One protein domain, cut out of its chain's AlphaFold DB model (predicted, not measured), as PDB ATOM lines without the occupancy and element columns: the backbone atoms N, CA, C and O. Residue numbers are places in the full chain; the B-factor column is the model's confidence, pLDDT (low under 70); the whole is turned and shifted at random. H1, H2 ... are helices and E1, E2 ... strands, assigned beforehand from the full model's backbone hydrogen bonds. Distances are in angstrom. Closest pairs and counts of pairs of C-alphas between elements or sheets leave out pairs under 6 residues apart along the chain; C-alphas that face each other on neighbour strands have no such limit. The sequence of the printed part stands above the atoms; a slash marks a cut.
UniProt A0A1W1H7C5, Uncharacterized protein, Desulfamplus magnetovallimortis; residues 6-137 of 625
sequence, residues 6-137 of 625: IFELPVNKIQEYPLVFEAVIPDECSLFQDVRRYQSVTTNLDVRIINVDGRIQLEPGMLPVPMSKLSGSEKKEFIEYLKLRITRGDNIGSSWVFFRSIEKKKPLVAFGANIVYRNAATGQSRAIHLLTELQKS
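This is residues 6 to 137 of the 625 residues of an uncharacterized protein of Desulfamplus magnetovallimortis (UniProt A0A1W1H7C5). A twisted four-stranded sheet, E4-E8-E7-E6, makes the middle; H1 packs slantwise on one face, and a small three-stranded sheet, E1-E2-E5, lies loosely beyond the opposite face. H2 runs back beside H1, and the little strand pair E3-E9 lies near the beginning of H2. The printed part has 132 residues with nine named strands and two named helices, in the order E1 E2 E3 E4 E5 E6 H1 E7 E8 E9 H2, a mixed class of helices and strands. The four-stranded sheet is mixed; the other two are antiparallel. The whole is compact and rounded, with a radius of gyration of the C-alphas of 13.8 A and spans of 39 by 32 by 25 A.

E1, residues 11 to 15, and E2, residues 19 to 23, form an antiparallel hairpin, with N 12 and O 22 2.9 A apart, within hydrogen-bond range. E5, residues 55 to 58, is the antiparallel neighbour of E2, with N 21 and O 56 at 2.9 A. E3, residues 29 to 31, is antiparallel to E9, residues 115 to 117, with N 30 and O 116 at 2.8 A. In the largest sheet E4, residues 45 to 48, is parallel to E8, residues 108 to 111, with N 46 and O 108 at 2.8 A. E8 forms a hairpin with E7, residues 97 to 101, with N 99 and O 109 at 2.8 A. E6, residues 62 to 65, is antiparallel to E7, with N 65 and O 98 at 2.8 A. The strands' lines turn by 99 degrees from edge to edge of this sheet. E2 and E6 are only just apart, at 8.1 A. H1, residues 72 to 87, is on this sheet, giving two layers, a helix on one face of a sheet. Its height over the sheet is 9.6 A, from a local plane fitted to just 6 C-alphas; it lies over E4 and runs slantwise to the strands, at 37 degrees to E4 on the local plane. The closest C-alphas of H1 and E4 are those of Glu 74 and Leu 45, 5.7 A apart. H2, residues 120 to 135, touches H1 at a shallow tilt of 30 degrees, opposite ways; their closest C-alphas are those of Leu 131 and Ile 79, 6.4 A apart. The closest C-alphas of E9 and H2 are those of Tyr 117 and Gly 123, 4.8 A apart. In H1 and H2 every O i to N i+4 pair is within hydrogen-bond range.

E1 begins at C-alpha 11, (78.124, 111.615, 75.980), and is 12.0 A long; E2 measures 13.3 A and E7 13.9 A. H1 begins at C-alpha 72, (100.602, 113.959, 67.686), and is 22.3 A long. H2 is 22.5 A long and ends at C-alpha 135, (102.096, 119.766, 77.105).

The two C-alphas farthest apart, those of Glu 103 and Ala 121, are 39.7 A apart. The printed part has no cut; the link from E3 to E4, 13 residues, is long. The mean pLDDT of the printed part is 76.3, and 36 residues are under 70, among them 30 to 40 and 84 to 94.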
ATOM      1  N   ILE A   6      89.083 113.380  83.895       79.81
ATOM      2  CA  ILE A   6      88.448 114.558  84.515       79.81
ATOM      3  C   ILE A   6      88.173 115.714  83.535       79.81
ATOM      4  O   ILE A   6      87.477 116.666  83.893       79.81
ATOM      5  N   PHE A   7      88.746 115.664  82.329       85.44
ATOM      6  CA  PHE A   7      88.537 116.640  81.255       85.44
ATOM      7  C   PHE A   7      87.683 116.074  80.125       85.44
ATOM      8  O   PHE A   7      87.459 116.775  79.142       85.44
ATOM      9  N   GLU A   8      87.237 114.822  80.220       87.25
ATOM     10  CA  GLU A   8      86.382 114.217  79.209       87.25
ATOM     11  C   GLU A   8      84.916 114.530  79.514       87.25
ATOM     12  O   GLU A   8      84.448 114.410  80.646       87.25
ATOM     13  N   LEU A   9      84.191 114.986  78.496       88.81
ATOM     14  CA  LEU A   9      82.763 115.240  78.581       88.81
ATOM     15  C   LEU A   9      82.004 113.931  78.318       88.81
ATOM     16  O   LEU A   9      82.147 113.370  77.226       88.81
ATOM     17  N   PRO A  10      81.177 113.448  79.261       87.19
ATOM     18  CA  PRO A  10      80.367 112.261  79.032       87.19
ATOM     19  C   PRO A  10      79.307 112.520  77.955       87.19
ATOM     20  O   PRO A  10      78.645 113.560  77.951       87.19
ATOM     21  N   VAL A  11      79.126 111.555  77.052       89.88
ATOM     22  CA  VAL A  11      78.124 111.615  75.980       89.88
ATOM     23  C   VAL A  11      77.362 110.300  75.861       89.88
ATOM     24  O   VAL A  11      77.955 109.226  75.943       89.88
ATOM     25  N   ASN A  12      76.060 110.385  75.598       89.81
ATOM     26  CA  ASN A  12      75.187 109.236  75.363       89.81
ATOM     27  C   ASN A  12      74.702 109.242  73.913       89.81
ATOM     28  O   ASN A  12      74.228 110.262  73.421       89.81
ATOM     29  N   LYS A  13      74.805 108.113  73.204       89.88
ATOM     30  CA  LYS A  13      74.243 107.996  71.849       89.88
ATOM     31  C   LYS A  13      72.725 107.881  71.956       89.88
ATOM     32  O   LYS A  13      72.238 106.921  72.545       89.88
ATOM     33  N   ILE A  14      72.000 108.827  71.365       89.88
ATOM     34  CA  ILE A  14      70.530 108.867  71.417       89.88
ATOM     35  C   ILE A  14      69.883 108.504  70.078       89.88
ATOM     36  O   ILE A  14      68.747 108.039  70.051       89.88
ATOM     37  N   GLN A  15      70.602 108.671  68.965       81.56
ATOM     38  CA  GLN A  15      70.099 108.338  67.634       81.56
ATOM     39  C   GLN A  15      71.244 107.937  66.700       81.56
ATOM     40  O   GLN A  15      72.343 108.480  66.784       81.56
ATOM     41  N   GLU A  16      71.008 106.961  65.821       80.38
ATOM     42  CA  GLU A  16      72.024 106.456  64.887       80.38
ATOM     43  C   GLU A  16      71.926 107.074  63.482       80.38
ATOM     44  O   GLU A  16      72.956 107.295  62.849       80.38
ATOM     45  N   TYR A  17      70.714 107.427  63.031       72.38
ATOM     46  CA  TYR A  17      70.463 108.098  61.750       72.38
ATOM     47  C   TYR A  17      69.368 109.186  61.887       72.38
ATOM     48  O   TYR A  17      68.202 108.835  62.093       72.38
ATOM     49  N   PRO A  18      69.708 110.492  61.776       75.38
ATOM     50  CA  PRO A  18      71.075 111.028  61.812       75.38
ATOM     51  C   PRO A  18      71.793 110.644  63.116       75.38
ATOM     52  O   PRO A  18      71.146 110.393  64.131       75.38
ATOM     53  N   LEU A  19      73.127 110.566  63.085       82.75
ATOM     54  CA  LEU A  19      73.912 110.216  64.268       82.75
ATOM     55  C   LEU A  19      73.878 111.387  65.255       82.75
ATOM     56  O   LEU A  19      74.383 112.469  64.953       82.75
ATOM     57  N   VAL A  20      73.283 111.175  66.427       85.75
ATOM     58  CA  VAL A  20      73.141 112.201  67.464       85.75
ATOM     59  C   VAL A  20      73.564 111.645  68.818       85.75
ATOM     60  O   VAL A  20      73.129 110.569  69.242       85.75
ATOM     61  N   PHE A  21      74.398 112.417  69.503       88.25
ATOM     62  CA  PHE A  21      74.770 112.218  70.896       88.25
ATOM     63  C   PHE A  21      74.175 113.326  71.760       88.25
ATOM     64  O   PHE A  21      73.997 114.452  71.305       88.25
ATOM     65  N   GLU A  22      73.902 113.021  73.017       87.56
ATOM     66  CA  GLU A  22      73.547 113.991  74.045       87.56
ATOM     67  C   GLU A  22      74.720 114.137  75.013       87.56
ATOM     68  O   GLU A  22      75.256 113.139  75.500       87.56
ATOM     69  N   ALA A  23      75.147 115.374  75.254       86.88
ATOM     70  CA  ALA A  23      76.214 115.688  76.190       86.88
ATOM     71  C   ALA A  23      75.670 115.871  77.606       86.88
ATOM     72  O   ALA A  23      74.768 116.674  77.837       86.88
ATOM     73  N   VAL A  24      76.271 115.173  78.570       85.38
ATOM     74  CA  VAL A  24      75.947 115.338  79.990       85.38
ATOM     75  C   VAL A  24      76.811 116.465  80.545       85.38
ATOM     76  O   VAL A  24      77.989 116.274  80.851       85.38
ATOM     77  N   ILE A  25      76.237 117.665  80.621       82.19
ATOM     78  CA  ILE A  25      76.934 118.853  81.123       82.19
ATOM     79  C   ILE A  25      77.044 118.769  82.654       82.19
ATOM     80  O   ILE A  25      76.012 118.633  83.306       82.19
ATOM     81  N   PRO A  26      78.251 118.871  83.243       79.50
ATOM     82  CA  PRO A  26      78.412 118.895  84.698       79.50
ATOM     83  C   PRO A  26      77.639 120.054  85.352       79.50
ATOM     84  O   PRO A  26      77.629 121.157  84.807       79.50
ATOM     85  N   ASP A  27      77.055 119.845  86.535       77.75
ATOM     86  CA  ASP A  27      76.186 120.832  87.215       77.75
ATOM     87  C   ASP A  27      76.885 122.174  87.503       77.75
ATOM     88  O   ASP A  27      76.307 123.258  87.398       77.75
ATOM     89  N   GLU A  28      78.169 122.094  87.826       72.00
ATOM     90  CA  GLU A  28      79.125 123.192  88.007       72.00
ATOM     91  C   GLU A  28      79.437 124.009  86.738       72.00
ATOM     92  O   GLU A  28      80.048 125.083  86.814       72.00
ATOM     93  N   CYS A  29      79.025 123.515  85.571       70.69
ATOM     94  CA  CYS A  29      79.214 124.151  84.276       70.69
ATOM     95  C   CYS A  29      77.911 124.772  83.744       70.69
ATOM     96  O   CYS A  29      76.813 124.601  84.276       70.69
ATOM     97  N   SER A  30      78.034 125.566  82.687       68.56
ATOM     98  CA  SER A  30      76.925 126.111  81.905       68.56
ATOM     99  C   SER A  30      77.267 126.063  80.417       68.56
ATOM    100  O   SER A  30      78.441 126.116  80.045       68.56
ATOM    101  N   LEU A  31      76.240 125.953  79.569       63.72
ATOM    102  CA  LEU A  31      76.364 126.060  78.115       63.72
ATOM    103  C   LEU A  31      76.160 127.521  77.704       63.72
ATOM    104  O   LEU A  31      75.075 128.074  77.867       63.72
ATOM    105  N   PHE A  32      77.209 128.152  77.187       53.84
ATOM    106  CA  PHE A  32      77.166 129.546  76.738       53.84
ATOM    107  C   PHE A  32      76.772 129.621  75.246       53.84
ATOM    108  O   PHE A  32      77.199 128.767  74.469       53.84
ATOM    109  N   GLN A  33      75.952 130.606  74.833       41.06
ATOM    110  CA  GLN A  33      75.348 130.686  73.481       41.06
ATOM    111  C   GLN A  33      76.115 131.562  72.469       41.06
ATOM    112  O   GLN A  33      75.982 131.356  71.262       41.06
ATOM    113  N   ASP A  34      76.969 132.484  72.921       44.38
ATOM    114  CA  ASP A  34      77.684 133.422  72.042       44.38
ATOM    115  C   ASP A  34      79.085 132.903  71.657       44.38
ATOM    116  O   ASP A  34      80.128 133.390  72.101       44.38
ATOM    117  N   VAL A  35      79.107 131.783  70.924       45.75
ATOM    118  CA  VAL A  35      80.271 130.875  70.892       45.75
ATOM    119  C   VAL A  35      80.805 130.509  69.502       45.75
ATOM    120  O   VAL A  35      81.764 129.744  69.408       45.75
ATOM    121  N   ARG A  36      80.298 131.105  68.408       46.28
ATOM    122  CA  ARG A  36      80.830 130.835  67.045       46.28
ATOM    123  C   ARG A  36      82.321 131.153  66.921       46.28
ATOM    124  O   ARG A  36      83.044 130.466  66.210       46.28
ATOM    125  N   ARG A  37      82.810 132.128  67.699       49.06
ATOM    126  CA  ARG A  37      84.233 132.491  67.778       49.06
ATOM    127  C   ARG A  37      85.137 131.379  68.304       49.06
ATOM    128  O   ARG A  37      86.351 131.516  68.179       49.06
ATOM    129  N   TYR A  38      84.581 130.353  68.948       52.09
ATOM    130  CA  TYR A  38      85.303 129.206  69.501       52.09
ATOM    131  C   TYR A  38      85.330 128.004  68.560       52.09
ATOM    132  O   TYR A  38      86.076 127.059  68.799       52.09
ATOM    133  N   GLN A  39      84.560 128.052  67.475       59.75
ATOM    134  CA  GLN A  39      84.685 127.071  66.415       59.75
ATOM    135  C   GLN A  39      85.971 127.347  65.631       59.75
ATOM    136  O   GLN A  39      86.364 128.500  65.444       59.75
ATOM    137  N   SER A  40      86.677 126.296  65.240       68.56
ATOM    138  CA  SER A  40      87.957 126.414  64.545       68.56
ATOM    139  C   SER A  40      88.184 125.168  63.721       68.56
ATOM    140  O   SER A  40      88.185 124.080  64.279       68.56
ATOM    141  N   VAL A  41      88.443 125.327  62.428       78.31
ATOM    142  CA  VAL A  41      88.773 124.207  61.547       78.31
ATOM    143  C   VAL A  41      90.211 124.360  61.084       78.31
ATOM    144  O   VAL A  41      90.588 125.374  60.499       78.31
ATOM    145  N   THR A  42      91.016 123.353  61.369       77.06
ATOM    146  CA  THR A  42      92.404 123.213  60.944       77.06
ATOM    147  C   THR A  42      92.577 121.875  60.229       77.06
ATOM    148  O   THR A  42      91.628 121.115  60.027       77.06
ATOM    149  N   THR A  43      93.803 121.584  59.800       79.06
ATOM    150  CA  THR A  43      94.111 120.398  58.998       79.06
ATOM    151  C   THR A  43      93.778 119.088  59.716       79.06
ATOM    152  O   THR A  43      93.354 118.133  59.069       79.06
ATOM    153  N   ASN A  44      93.964 119.020  61.039       83.00
ATOM    154  CA  ASN A  44      93.760 117.801  61.826       83.00
ATOM    155  C   ASN A  44      92.667 117.936  62.899       83.00
ATOM    156  O   ASN A  44      92.262 116.914  63.454       83.00
ATOM    157  N   LEU A  45      92.171 119.144  63.183       83.50
ATOM    158  CA  LEU A  45      91.198 119.416  64.241       83.50
ATOM    159  C   LEU A  45      90.052 120.317  63.753       83.50
ATOM    160  O   LEU A  45      90.266 121.355  63.146       83.50
ATOM    161  N   ASP A  46      88.823 119.945  64.081       83.75
ATOM    162  CA  ASP A  46      87.611 120.729  63.864       83.75
ATOM    163  C   ASP A  46      86.915 120.935  65.213       83.75
ATOM    164  O   ASP A  46      86.221 120.059  65.727       83.75
ATOM    165  N   VAL A  47      87.154 122.083  65.837       79.94
ATOM    166  CA  VAL A  47      86.487 122.485  67.070       79.94
ATOM    167  C   VAL A  47      85.100 123.011  66.736       79.94
ATOM    168  O   VAL A  47      84.941 123.992  66.009       79.94
ATOM    169  N   ARG A  48      84.093 122.395  67.341       79.62
ATOM    170  CA  ARG A  48      82.686 122.761  67.253       79.62
ATOM    171  C   ARG A  48      82.115 123.010  68.647       79.62
ATOM    172  O   ARG A  48      82.725 122.711  69.673       79.62
ATOM    173  N   ILE A  49      80.930 123.600  68.677       77.81
ATOM    174  CA  ILE A  49      80.205 123.918  69.908       77.81
ATOM    175  C   ILE A  49      79.014 122.980  70.050       77.81
ATOM    176  O   ILE A  49      78.461 122.516  69.054       77.81
ATOM    177  N   ILE A  50      78.646 122.681  71.291       73.38
ATOM    178  CA  ILE A  50      77.448 121.899  71.590       73.38
ATOM    179  C   ILE A  50      76.256 122.841  71.477       73.38
ATOM    180  O   ILE A  50      76.313 123.961  71.985       73.38
ATOM    181  N   ASN A  51      75.185 122.419  70.811       66.19
ATOM    182  CA  ASN A  51      73.976 123.231  70.766       66.19
ATOM    183  C   ASN A  51      73.399 123.422  72.175       66.19
ATOM    184  O   ASN A  51      73.699 122.680  73.109       66.19
ATOM    185  N   VAL A  52      72.563 124.443  72.340       65.31
ATOM    186  CA  VAL A  52      71.988 124.784  73.652       65.31
ATOM    187  C   VAL A  52      71.111 123.684  74.240       65.31
ATOM    188  O   VAL A  52      70.931 123.627  75.450       65.31
ATOM    189  N   ASP A  53      70.576 122.817  73.386       68.25
ATOM    190  CA  ASP A  53      69.808 121.635  73.767       68.25
ATOM    191  C   ASP A  53      70.697 120.459  74.217       68.25
ATOM    192  O   ASP A  53      70.188 119.370  74.462       68.25
ATOM    193  N   GLY A  54      72.019 120.653  74.300       69.75
ATOM    194  CA  GLY A  54      72.983 119.628  74.701       69.75
ATOM    195  C   GLY A  54      73.242 118.563  73.633       69.75
ATOM    196  O   GLY A  54      73.998 117.623  73.883       69.75
ATOM    197  N   ARG A  55      72.646 118.684  72.438       80.50
ATOM    198  CA  ARG A  55      72.739 117.666  71.386       80.50
ATOM    199  C   ARG A  55      73.911 117.931  70.446       80.50
ATOM    200  O   ARG A  55      74.166 119.052  70.007       80.50
ATOM    201  N   ILE A  56      74.615 116.857  70.106       84.62
ATOM    202  CA  ILE A  56      75.748 116.820  69.185       84.62
ATOM    203  C   ILE A  56      75.338 115.979  67.980       84.62
ATOM    204  O   ILE A  56      75.281 114.751  68.054       84.62
ATOM    205  N   GLN A  57      75.063 116.640  66.859       83.69
ATOM    206  CA  GLN A  57      74.772 115.970  65.596       83.69
ATOM    207  C   GLN A  57      76.065 115.752  64.804       83.69
ATOM    208  O   GLN A  57      76.824 116.692  64.558       83.69
ATOM    209  N   LEU A  58      76.311 114.507  64.405       82.62
ATOM    210  CA  LEU A  58      77.514 114.084  63.697       82.62
ATOM    211  C   LEU A  58      77.169 113.416  62.372       82.62
ATOM    212  O   LEU A  58      76.049 112.967  62.124       82.62
ATOM    213  N   GLU A  59      78.178 113.329  61.516       82.81
ATOM    214  CA  GLU A  59      78.075 112.545  60.297       82.81
ATOM    215  C   GLU A  59      78.015 111.042  60.621       82.81
ATOM    216  O   GLU A  59      78.649 110.589  61.583       82.81
ATOM    217  N   PRO A  60      77.302 110.241  59.809       79.00
ATOM    218  CA  PRO A  60      77.302 108.791  59.952       79.00
ATOM    219  C   PRO A  60      78.727 108.216  59.951       79.00
ATOM    220  O   PRO A  60      79.580 108.632  59.167       79.00
ATOM    221  N   GLY A  61      78.991 107.242  60.825       80.31
ATOM    222  CA  GLY A  61      80.300 106.580  60.905       80.31
ATOM    223  C   GLY A  61      81.380 107.355  61.672       80.31
ATOM    224  O   GLY A  61      82.568 107.066  61.509       80.31
ATOM    225  N   MET A  62      81.006 108.326  62.511       87.62
ATOM    226  CA  MET A  62      81.901 108.915  63.513       87.62
ATOM    227  C   MET A  62      81.826 108.164  64.850       87.62
ATOM    228  O   MET A  62      80.749 107.766  65.291       87.62
ATOM    229  N   LEU A  63      82.974 107.983  65.511       88.44
ATOM    230  CA  LEU A  63      83.086 107.307  66.808       88.44
ATOM    231  C   LEU A  63      83.782 108.203  67.840       88.44
ATOM    232  O   LEU A  63      84.716 108.921  67.466       88.44
ATOM    233  N   PRO A  64      83.375 108.153  69.124       90.19
ATOM    234  CA  PRO A  64      84.045 108.896  70.181       90.19
ATOM    235  C   PRO A  64      85.482 108.397  70.369       90.19
ATOM    236  O   PRO A  64      85.767 107.198  70.308       90.19
ATOM    237  N   VAL A  65      86.398 109.332  70.601       90.31
ATOM    238  CA  VAL A  65      87.821 109.076  70.814       90.31
ATOM    239  C   VAL A  65      88.222 109.662  72.166       90.31
ATOM    240  O   VAL A  65      88.019 110.854  72.385       90.31
ATOM    241  N   PRO A  66      88.818 108.867  73.069       87.94
ATOM    242  CA  PRO A  66      89.323 109.400  74.326       87.94
ATOM    243  C   PRO A  66      90.519 110.320  74.068       87.94
ATOM    244  O   PRO A  66      91.331 110.076  73.168       87.94
ATOM    245  N   MET A  67      90.682 111.342  74.904       87.88
ATOM    246  CA  MET A  67      91.712 112.376  74.771       87.88
ATOM    247  C   MET A  67      93.140 111.795  74.846       87.88
ATOM    248  O   MET A  67      94.092 112.337  74.286       87.88
ATOM    249  N   SER A  68      93.307 110.634  75.484       83.31
ATOM    250  CA  SER A  68      94.577 109.895  75.518       83.31
ATOM    251  C   SER A  68      94.990 109.284  74.169       83.31
ATOM    252  O   SER A  68      96.163 108.961  73.988       83.31
ATOM    253  N   LYS A  69      94.055 109.132  73.219       87.62
ATOM    254  CA  LYS A  69      94.271 108.528  71.889       87.62
ATOM    255  C   LYS A  69      94.320 109.557  70.749       87.62
ATOM    256  O   LYS A  69      94.201 109.186  69.573       87.62
ATOM    257  N   LEU A  70      94.492 110.835  71.085       87.75
ATOM    258  CA  LEU A  70      94.779 111.884  70.107       87.75
ATOM    259  C   LEU A  70      96.148 111.643  69.462       87.75
ATOM    260  O   LEU A  70      97.122 111.314  70.143       87.75
ATOM    261  N   SER A  71      96.225 111.801  68.143       85.56
ATOM    262  CA  SER A  71      97.483 111.737  67.402       85.56
ATOM    263  C   SER A  71      98.377 112.936  67.748       85.56
ATOM    264  O   SER A  71      97.923 113.941  68.300       85.56
ATOM    265  N   GLY A  72      99.670 112.860  67.417       81.25
ATOM    266  CA  GLY A  72     100.602 113.959  67.686       81.25
ATOM    267  C   GLY A  72     100.214 115.277  67.000       81.25
ATOM    268  O   GLY A  72     100.374 116.337  67.604       81.25
ATOM    269  N   SER A  73      99.674 115.220  65.776       83.25
ATOM    270  CA  SER A  73      99.234 116.404  65.024       83.25
ATOM    271  C   SER A  73      97.935 116.989  65.578       83.25
ATOM    272  O   SER A  73      97.886 118.186  65.851       83.25
ATOM    273  N   GLU A  74      96.930 116.149  65.843       87.19
ATOM    274  CA  GLU A  74      95.655 116.553  66.464       87.19
ATOM    275  C   GLU A  74      95.898 117.229  67.820       87.19
ATOM    276  O   GLU A  74      95.353 118.286  68.125       87.19
ATOM    277  N   LYS A  75      96.787 116.645  68.628       86.12
ATOM    278  CA  LYS A  75      97.142 117.175  69.940       86.12
ATOM    279  C   LYS A  75      97.889 118.503  69.861       86.12
ATOM    280  O   LYS A  75      97.659 119.370  70.698       86.12
ATOM    281  N   LYS A  76      98.788 118.670  68.884       82.88
ATOM    282  CA  LYS A  76      99.506 119.934  68.677       82.88
ATOM    283  C   LYS A  76      98.529 121.060  68.332       82.88
ATOM    284  O   LYS A  76      98.580 122.103  68.978       82.88
ATOM    285  N   GLU A  77      97.622 120.826  67.386       82.81
ATOM    286  CA  GLU A  77      96.600 121.808  66.996       82.81
ATOM    287  C   GLU A  77      95.642 122.111  68.158       82.81
ATOM    288  O   GLU A  77      95.316 123.271  68.404       82.81
ATOM    289  N   PHE A  78      95.279 121.106  68.962       86.62
ATOM    290  CA  PHE A  78      94.453 121.322  70.152       86.62
ATOM    291  C   PHE A  78      95.171 122.137  71.242       86.62
ATOM    292  O   PHE A  78      94.567 123.005  71.871       86.62
ATOM    293  N   ILE A  79      96.479 121.927  71.441       81.81
ATOM    294  CA  ILE A  79      97.307 122.742  72.345       81.81
ATOM    295  C   ILE A  79      97.380 124.194  71.862       81.81
ATOM    296  O   ILE A  79      97.275 125.105  72.681       81.81
ATOM    297  N   GLU A  80      97.583 124.428  70.565       75.94
ATOM    298  CA  GLU A  80      97.627 125.780  69.989       75.94
ATOM    299  C   GLU A  80      96.279 126.487  70.131       75.94
ATOM    300  O   GLU A  80      96.236 127.634  70.586       75.94
ATOM    301  N   TYR A  81      95.187 125.767  69.859       79.69
ATOM    302  CA  TYR A  81      93.833 126.238  70.108       79.69
ATOM    303  C   TYR A  81      93.657 126.653  71.580       79.69
ATOM    304  O   TYR A  81      93.310 127.801  71.851       79.69
ATOM    305  N   LEU A  82      93.969 125.782  72.546       73.31
ATOM    306  CA  LEU A  82      93.821 126.097  73.974       73.31
ATOM    307  C   LEU A  82      94.732 127.251  74.428       73.31
ATOM    308  O   LEU A  82      94.270 128.125  75.159       73.31
ATOM    309  N   LYS A  83      95.995 127.315  73.976       71.44
ATOM    310  CA  LYS A  83      96.926 128.423  74.286       71.44
ATOM    311  C   LYS A  83      96.374 129.771  73.856       71.44
ATOM    312  O   LYS A  83      96.463 130.735  74.615       71.44
ATOM    313  N   LEU A  84      95.830 129.840  72.644       61.31
ATOM    314  CA  LEU A  84      95.270 131.067  72.095       61.31
ATOM    315  C   LEU A  84      94.076 131.544  72.926       61.31
ATOM    316  O   LEU A  84      93.942 132.740  73.160       61.31
ATOM    317  N   ARG A  85      93.242 130.620  73.408       60.94
ATOM    318  CA  ARG A  85      92.042 130.933  74.200       60.94
ATOM    319  C   ARG A  85      92.370 131.303  75.643       60.94
ATOM    320  O   ARG A  85      91.914 132.328  76.134       60.94
ATOM    321  N   ILE A  86      93.251 130.543  76.289       62.06
ATOM    322  CA  ILE A  86      93.701 130.820  77.661       62.06
ATOM    323  C   ILE A  86      94.433 132.168  77.734       62.06
ATOM    324  O   ILE A  86      94.149 132.962  78.622       62.06
ATOM    325  N   THR A  87      95.302 132.484  76.766       50.94
ATOM    326  CA  THR A  87      95.988 133.794  76.694       50.94
ATOM    327  C   THR A  87      95.009 134.964  76.508       50.94
ATOM    328  O   THR A  87      95.314 136.087  76.894       50.94
ATOM    329  N   ARG A  88      93.818 134.716  75.945       49.88
ATOM    330  CA  ARG A  88      92.735 135.707  75.808       49.88
ATOM    331  C   ARG A  88      91.866 135.839  77.064       49.88
ATOM    332  O   ARG A  88      90.941 136.644  77.059       49.88
ATOM    333  N   GLY A  89      92.135 135.060  78.114       47.72
ATOM    334  CA  GLY A  89      91.314 135.022  79.326       47.72
ATOM    335  C   GLY A  89      89.968 134.313  79.138       47.72
ATOM    336  O   GLY A  89      89.072 134.477  79.964       47.72
ATOM    337  N   ASP A  90      89.798 133.523  78.072       52.97
ATOM    338  CA  ASP A  90      88.550 132.804  77.816       52.97
ATOM    339  C   ASP A  90      88.297 131.744  78.915       52.97
ATOM    340  O   ASP A  90      89.093 130.825  79.108       52.97
ATOM    341  N   ASN A  91      87.163 131.837  79.623       61.91
ATOM    342  CA  ASN A  91      86.692 130.829  80.585       61.91
ATOM    343  C   ASN A  91      86.043 129.640  79.848       61.91
ATOM    344  O   ASN A  91      84.830 129.471  79.909       61.91
ATOM    345  N   ILE A  92      86.818 128.860  79.089       65.19
ATOM    346  CA  ILE A  92      86.284 127.815  78.198       65.19
ATOM    347  C   ILE A  92      86.909 126.441  78.414       65.19
ATOM    348  O   ILE A  92      88.039 126.320  78.884       65.19
ATOM    349  N   GLY A  93      86.214 125.403  77.943       61.16
ATOM    350  CA  GLY A  93      86.821 124.091  77.746       61.16
ATOM    351  C   GLY A  93      87.063 123.345  79.050       61.16
ATOM    352  O   GLY A  93      88.115 122.722  79.212       61.16
ATOM    353  N   SER A  94      86.095 123.418  79.964       69.81
ATOM    354  CA  SER A  94      86.077 122.658  81.216       69.81
ATOM    355  C   SER A  94      86.156 121.147  81.001       69.81
ATOM    356  O   SER A  94      86.890 120.460  81.717       69.81
ATOM    357  N   SER A  95      85.416 120.672  79.998       83.44
ATOM    358  CA  SER A  95      85.309 119.277  79.584       83.44
ATOM    359  C   SER A  95      85.161 119.195  78.066       83.44
ATOM    360  O   SER A  95      84.525 120.050  77.450       83.44
ATOM    361  N   TRP A  96      85.742 118.160  77.464       90.50
ATOM    362  CA  TRP A  96      85.837 117.983  76.018       90.50
ATOM    363  C   TRP A  96      85.450 116.577  75.585       90.50
ATOM    364  O   TRP A  96      85.777 115.597  76.247       90.50
ATOM    365  N   VAL A  97      84.829 116.463  74.419       93.06
ATOM    366  CA  VAL A  97      84.602 115.188  73.738       93.06
ATOM    367  C   VAL A  97      85.122 115.270  72.310       93.06
ATOM    368  O   VAL A  97      84.980 116.299  71.649       93.06
ATOM    369  N   PHE A  98      85.732 114.187  71.833       94.19
ATOM    370  CA  PHE A  98      86.311 114.107  70.495       94.19
ATOM    371  C   PHE A  98      85.668 112.982  69.699       94.19
ATOM    372  O   PHE A  98      85.391 111.915  70.242       94.19
ATOM    373  N   PHE A  99      85.492 113.194  68.399       93.31
ATOM    374  CA  PHE A  99      84.938 112.222  67.470       93.31
ATOM    375  C   PHE A  99      85.814 112.106  66.230       93.31
ATOM    376  O   PHE A  99      86.283 113.103  65.680       93.31
ATOM    377  N   ARG A 100      86.018 110.875  65.759       92.06
ATOM    378  CA  ARG A 100      86.788 110.594  64.545       92.06
ATOM    379  C   ARG A 100      85.950 109.784  63.568       92.06
ATOM    380  O   ARG A 100      85.296 108.819  63.958       92.06
ATOM    381  N   SER A 101      86.012 110.156  62.292       88.50
ATOM    382  CA  SER A 101      85.466 109.336  61.208       88.50
ATOM    383  C   SER A 101      86.230 108.011  61.109       88.50
ATOM    384  O   SER A 101      87.463 108.001  61.155       88.50
ATOM    385  N   ILE A 102      85.509 106.901  60.927       82.50
ATOM    386  CA  ILE A 102      86.096 105.564  60.727       82.50
ATOM    387  C   ILE A 102      87.072 105.553  59.539       82.50
ATOM    388  O   ILE A 102      88.122 104.916  59.611       82.50
ATOM    389  N   GLU A 103      86.781 106.320  58.483       76.62
ATOM    390  CA  GLU A 103      87.634 106.418  57.294       76.62
ATOM    391  C   GLU A 103      88.890 107.281  57.497       76.62
ATOM    392  O   GLU A 103      89.764 107.289  56.635       76.62
ATOM    393  N   LYS A 104      88.996 108.021  58.615       71.38
ATOM    394  CA  LYS A 104      90.116 108.923  58.971       71.38
ATOM    395  C   LYS A 104      90.497 109.974  57.915       71.38
ATOM    396  O   LYS A 104      91.563 110.572  58.006       71.38
ATOM    397  N   LYS A 105      89.634 110.227  56.928       73.38
ATOM    398  CA  LYS A 105      89.847 111.243  55.881       73.38
ATOM    399  C   LYS A 105      89.458 112.657  56.313       73.38
ATOM    400  O   LYS A 105      89.733 113.605  55.588       73.38
ATOM    401  N   LYS A 106      88.775 112.792  57.451       80.25
ATOM    402  CA  LYS A 106      88.278 114.067  57.976       80.25
ATOM    403  C   LYS A 106      89.020 114.445  59.260       80.25
ATOM    404  O   LYS A 106      89.410 113.529  59.993       80.25
ATOM    405  N   PRO A 107      89.185 115.754  59.537       83.69
ATOM    406  CA  PRO A 107      89.734 116.236  60.799       83.69
ATOM    407  C   PRO A 107      89.000 115.638  62.003       83.69
ATOM    408  O   PRO A 107      87.813 115.306  61.927       83.69
ATOM    409  N   LEU A 108      89.707 115.499  63.122       91.81
ATOM    410  CA  LEU A 108      89.101 115.106  64.385       91.81
ATOM    411  C   LEU A 108      88.142 116.203  64.845       91.81
ATOM    412  O   LEU A 108      88.555 117.348  64.986       91.81
ATOM    413  N   VAL A 109      86.893 115.859  65.141       90.88
ATOM    414  CA  VAL A 109      85.912 116.841  65.604       90.88
ATOM    415  C   VAL A 109      85.935 116.910  67.129       90.88
ATOM    416  O   VAL A 109      85.781 115.885  67.784       90.88
ATOM    417  N   ALA A 110      86.117 118.096  67.705       90.00
ATOM    418  CA  ALA A 110      86.164 118.330  69.145       90.00
ATOM    419  C   ALA A 110      85.007 119.225  69.598       90.00
ATOM    420  O   ALA A 110      84.753 120.258  68.989       90.00
ATOM    421  N   PHE A 111      84.349 118.878  70.700       86.56
ATOM    422  CA  PHE A 111      83.302 119.681  71.335       86.56
ATOM    423  C   PHE A 111      83.656 119.932  72.795       86.56
ATOM    424  O   PHE A 111      84.260 119.075  73.432       86.56
ATOM    425  N   GLY A 112      83.275 121.089  73.331       76.75
ATOM    426  CA  GLY A 112      83.590 121.469  74.717       76.75
ATOM    427  C   GLY A 112      83.902 122.952  74.898       76.75
ATOM    428  O   GLY A 112      83.897 123.466  76.013       76.75
ATOM    429  N   ALA A 113      84.118 123.675  73.798       71.38
ATOM    430  CA  ALA A 113      84.542 125.069  73.840       71.38
ATOM    431  C   ALA A 113      83.504 126.034  74.440       71.38
ATOM    432  O   ALA A 113      83.868 127.103  74.912       71.38
ATOM    433  N   ASN A 114      82.223 125.666  74.429       66.81
ATOM    434  CA  ASN A 114      81.141 126.448  75.020       66.81
ATOM    435  C   ASN A 114      80.657 125.911  76.373       66.81
ATOM    436  O   ASN A 114      79.629 126.365  76.873       66.81
ATOM    437  N   ILE A 115      81.393 124.962  76.955       72.00
ATOM    438  CA  ILE A 115      81.173 124.494  78.319       72.00
ATOM    439  C   ILE A 115      82.087 125.309  79.224       72.00
ATOM    440  O   ILE A 115      83.317 125.240  79.126       72.00
ATOM    441  N   VAL A 116      81.466 126.125  80.068       73.62
ATOM    442  CA  VAL A 116      82.155 127.096  80.915       73.62
ATOM    443  C   VAL A 116      81.831 126.816  82.375       73.62
ATOM    444  O   VAL A 116      80.684 126.508  82.701       73.62
ATOM    445  N   TYR A 117      82.815 126.910  83.270       69.62
ATOM    446  CA  TYR A 117      82.521 126.864  84.705       69.62
ATOM    447  C   TYR A 117      81.747 128.116  85.098       69.62
ATOM    448  O   TYR A 117      82.095 129.218  84.669       69.62
ATOM    449  N   ARG A 118      80.745 127.957  85.968       67.19
ATOM    450  CA  ARG A 118      79.985 129.095  86.516       67.19
ATOM    451  C   ARG A 118      80.892 130.082  87.261       67.19
ATOM    452  O   ARG A 118      80.657 131.282  87.220       67.19
ATOM    453  N   ASN A 119      81.955 129.578  87.891       67.31
ATOM    454  CA  ASN A 119      83.048 130.387  88.423       67.31
ATOM    455  C   ASN A 119      84.171 130.514  87.378       67.31
ATOM    456  O   ASN A 119      84.841 129.530  87.048       67.31
ATOM    457  N   ALA A 120      84.399 131.735  86.890       60.62
ATOM    458  CA  ALA A 120      85.368 132.000  85.832       60.62
ATOM    459  C   ALA A 120      86.824 131.705  86.219       60.62
ATOM    460  O   ALA A 120      87.575 131.177  85.397       60.62
ATOM    461  N   ALA A 121      87.213 131.961  87.471       63.25
ATOM    462  CA  ALA A 121      88.561 131.663  87.957       63.25
ATOM    463  C   ALA A 121      88.816 130.147  87.999       63.25
ATOM    464  O   ALA A 121      89.878 129.668  87.594       63.25
ATOM    465  N   THR A 122      87.813 129.366  88.418       69.19
ATOM    466  CA  THR A 122      87.894 127.899  88.434       69.19
ATOM    467  C   THR A 122      88.013 127.322  87.024       69.19
ATOM    468  O   THR A 122      88.835 126.433  86.796       69.19
ATOM    469  N   GLY A 123      87.247 127.834  86.055       66.44
ATOM    470  CA  GLY A 123      87.316 127.348  84.677       66.44
ATOM    471  C   GLY A 123      88.611 127.720  83.959       66.44
ATOM    472  O   GLY A 123      89.203 126.854  83.314       66.44
ATOM    473  N   GLN A 124      89.134 128.935  84.160       64.56
ATOM    474  CA  GLN A 124      90.466 129.311  83.669       64.56
ATOM    475  C   GLN A 124      91.567 128.430  84.278       64.56
ATOM    476  O   GLN A 124      92.407 127.899  83.549       64.56
ATOM    477  N   SER A 125      91.533 128.191  85.595       74.19
ATOM    478  CA  SER A 125      92.479 127.289  86.265       74.19
ATOM    479  C   SER A 125      92.413 125.865  85.698       74.19
ATOM    480  O   SER A 125      93.445 125.217  85.509       74.19
ATOM    481  N   ARG A 126      91.211 125.364  85.395       77.88
ATOM    482  CA  ARG A 126      91.017 124.019  84.838       77.88
ATOM    483  C   ARG A 126      91.495 123.920  83.384       77.88
ATOM    484  O   ARG A 126      92.133 122.928  83.033       77.88
ATOM    485  N   ALA A 127      91.283 124.958  82.573       74.50
ATOM    486  CA  ALA A 127      91.807 125.051  81.209       74.50
ATOM    487  C   ALA A 127      93.348 125.117  81.186       74.50
ATOM    488  O   ALA A 127      93.988 124.407  80.405       74.50
ATOM    489  N   ILE A 128      93.961 125.897  82.088       76.00
ATOM    490  CA  ILE A 128      95.423 125.951  82.277       76.00
ATOM    491  C   ILE A 128      95.969 124.581  82.697       76.00
ATOM    492  O   ILE A 128      97.000 124.136  82.181       76.00
ATOM    493  N   HIS A 129      95.274 123.881  83.597       82.69
ATOM    494  CA  HIS A 129      95.667 122.539  84.015       82.69
ATOM    495  C   HIS A 129      95.598 121.543  82.846       82.69
ATOM    496  O   HIS A 129      96.579 120.851  82.584       82.69
ATOM    497  N   LEU A 130      94.502 121.519  82.078       84.31
ATOM    498  CA  LEU A 130      94.382 120.694  80.869       84.31
ATOM    499  C   LEU A 130      95.518 120.979  79.872       84.31
ATOM    500  O   LEU A 130      96.175 120.051  79.390       84.31
ATOM    501  N   LEU A 131      95.807 122.256  79.608       81.62
ATOM    502  CA  LEU A 131      96.898 122.668  78.727       81.62
ATOM    503  C   LEU A 131      98.260 122.153  79.222       81.62
ATOM    504  O   LEU A 131      99.058 121.636  78.438       81.62
ATOM    505  N   THR A 132      98.514 122.258  80.524       81.06
ATOM    506  CA  THR A 132      99.749 121.785  81.162       81.06
ATOM    507  C   THR A 132      99.897 120.265  81.032       81.06
ATOM    508  O   THR A 132     100.973 119.757  80.707       81.06
ATOM    509  N   GLU A 133      98.814 119.517  81.224       83.38
ATOM    510  CA  GLU A 133      98.809 118.055  81.122       83.38
ATOM    511  C   GLU A 133      99.008 117.572  79.672       83.38
ATOM    512  O   GLU A 133      99.774 116.629  79.423       83.38
ATOM    513  N   LEU A 134      98.417 118.272  78.697       78.56
ATOM    514  CA  LEU A 134      98.635 118.036  77.266       78.56
ATOM    515  C   LEU A 134     100.080 118.351  76.838       78.56
ATOM    516  O   LEU A 134     100.653 117.621  76.028       78.56
ATOM    517  N   GLN A 135     100.708 119.384  77.409       76.19
ATOM    518  CA  GLN A 135     102.096 119.766  77.105       76.19
ATOM    519  C   GLN A 135     103.142 118.846  77.744       76.19
ATOM    520  O   GLN A 135     104.190 118.603  77.146       76.19
ATOM    521  N   LYS A 136     102.855 118.266  78.916       71.69
ATOM    522  CA  LYS A 136     103.727 117.266  79.569       71.69
ATOM    523  C   LYS A 136     103.880 115.968  78.766       71.69
ATOM    524  O   LYS A 136     104.672 115.110  79.140       71.69
ATOM    525  N   SER A 137     103.107 115.794  77.698       53.53
ATOM    526  CA  SER A 137     102.994 114.549  76.943       53.53
ATOM    527  C   SER A 137     103.372 114.705  75.457       53.53
ATOM    528  O   SER A 137     102.835 113.998  74.604       53.53
TER     529      SER A 137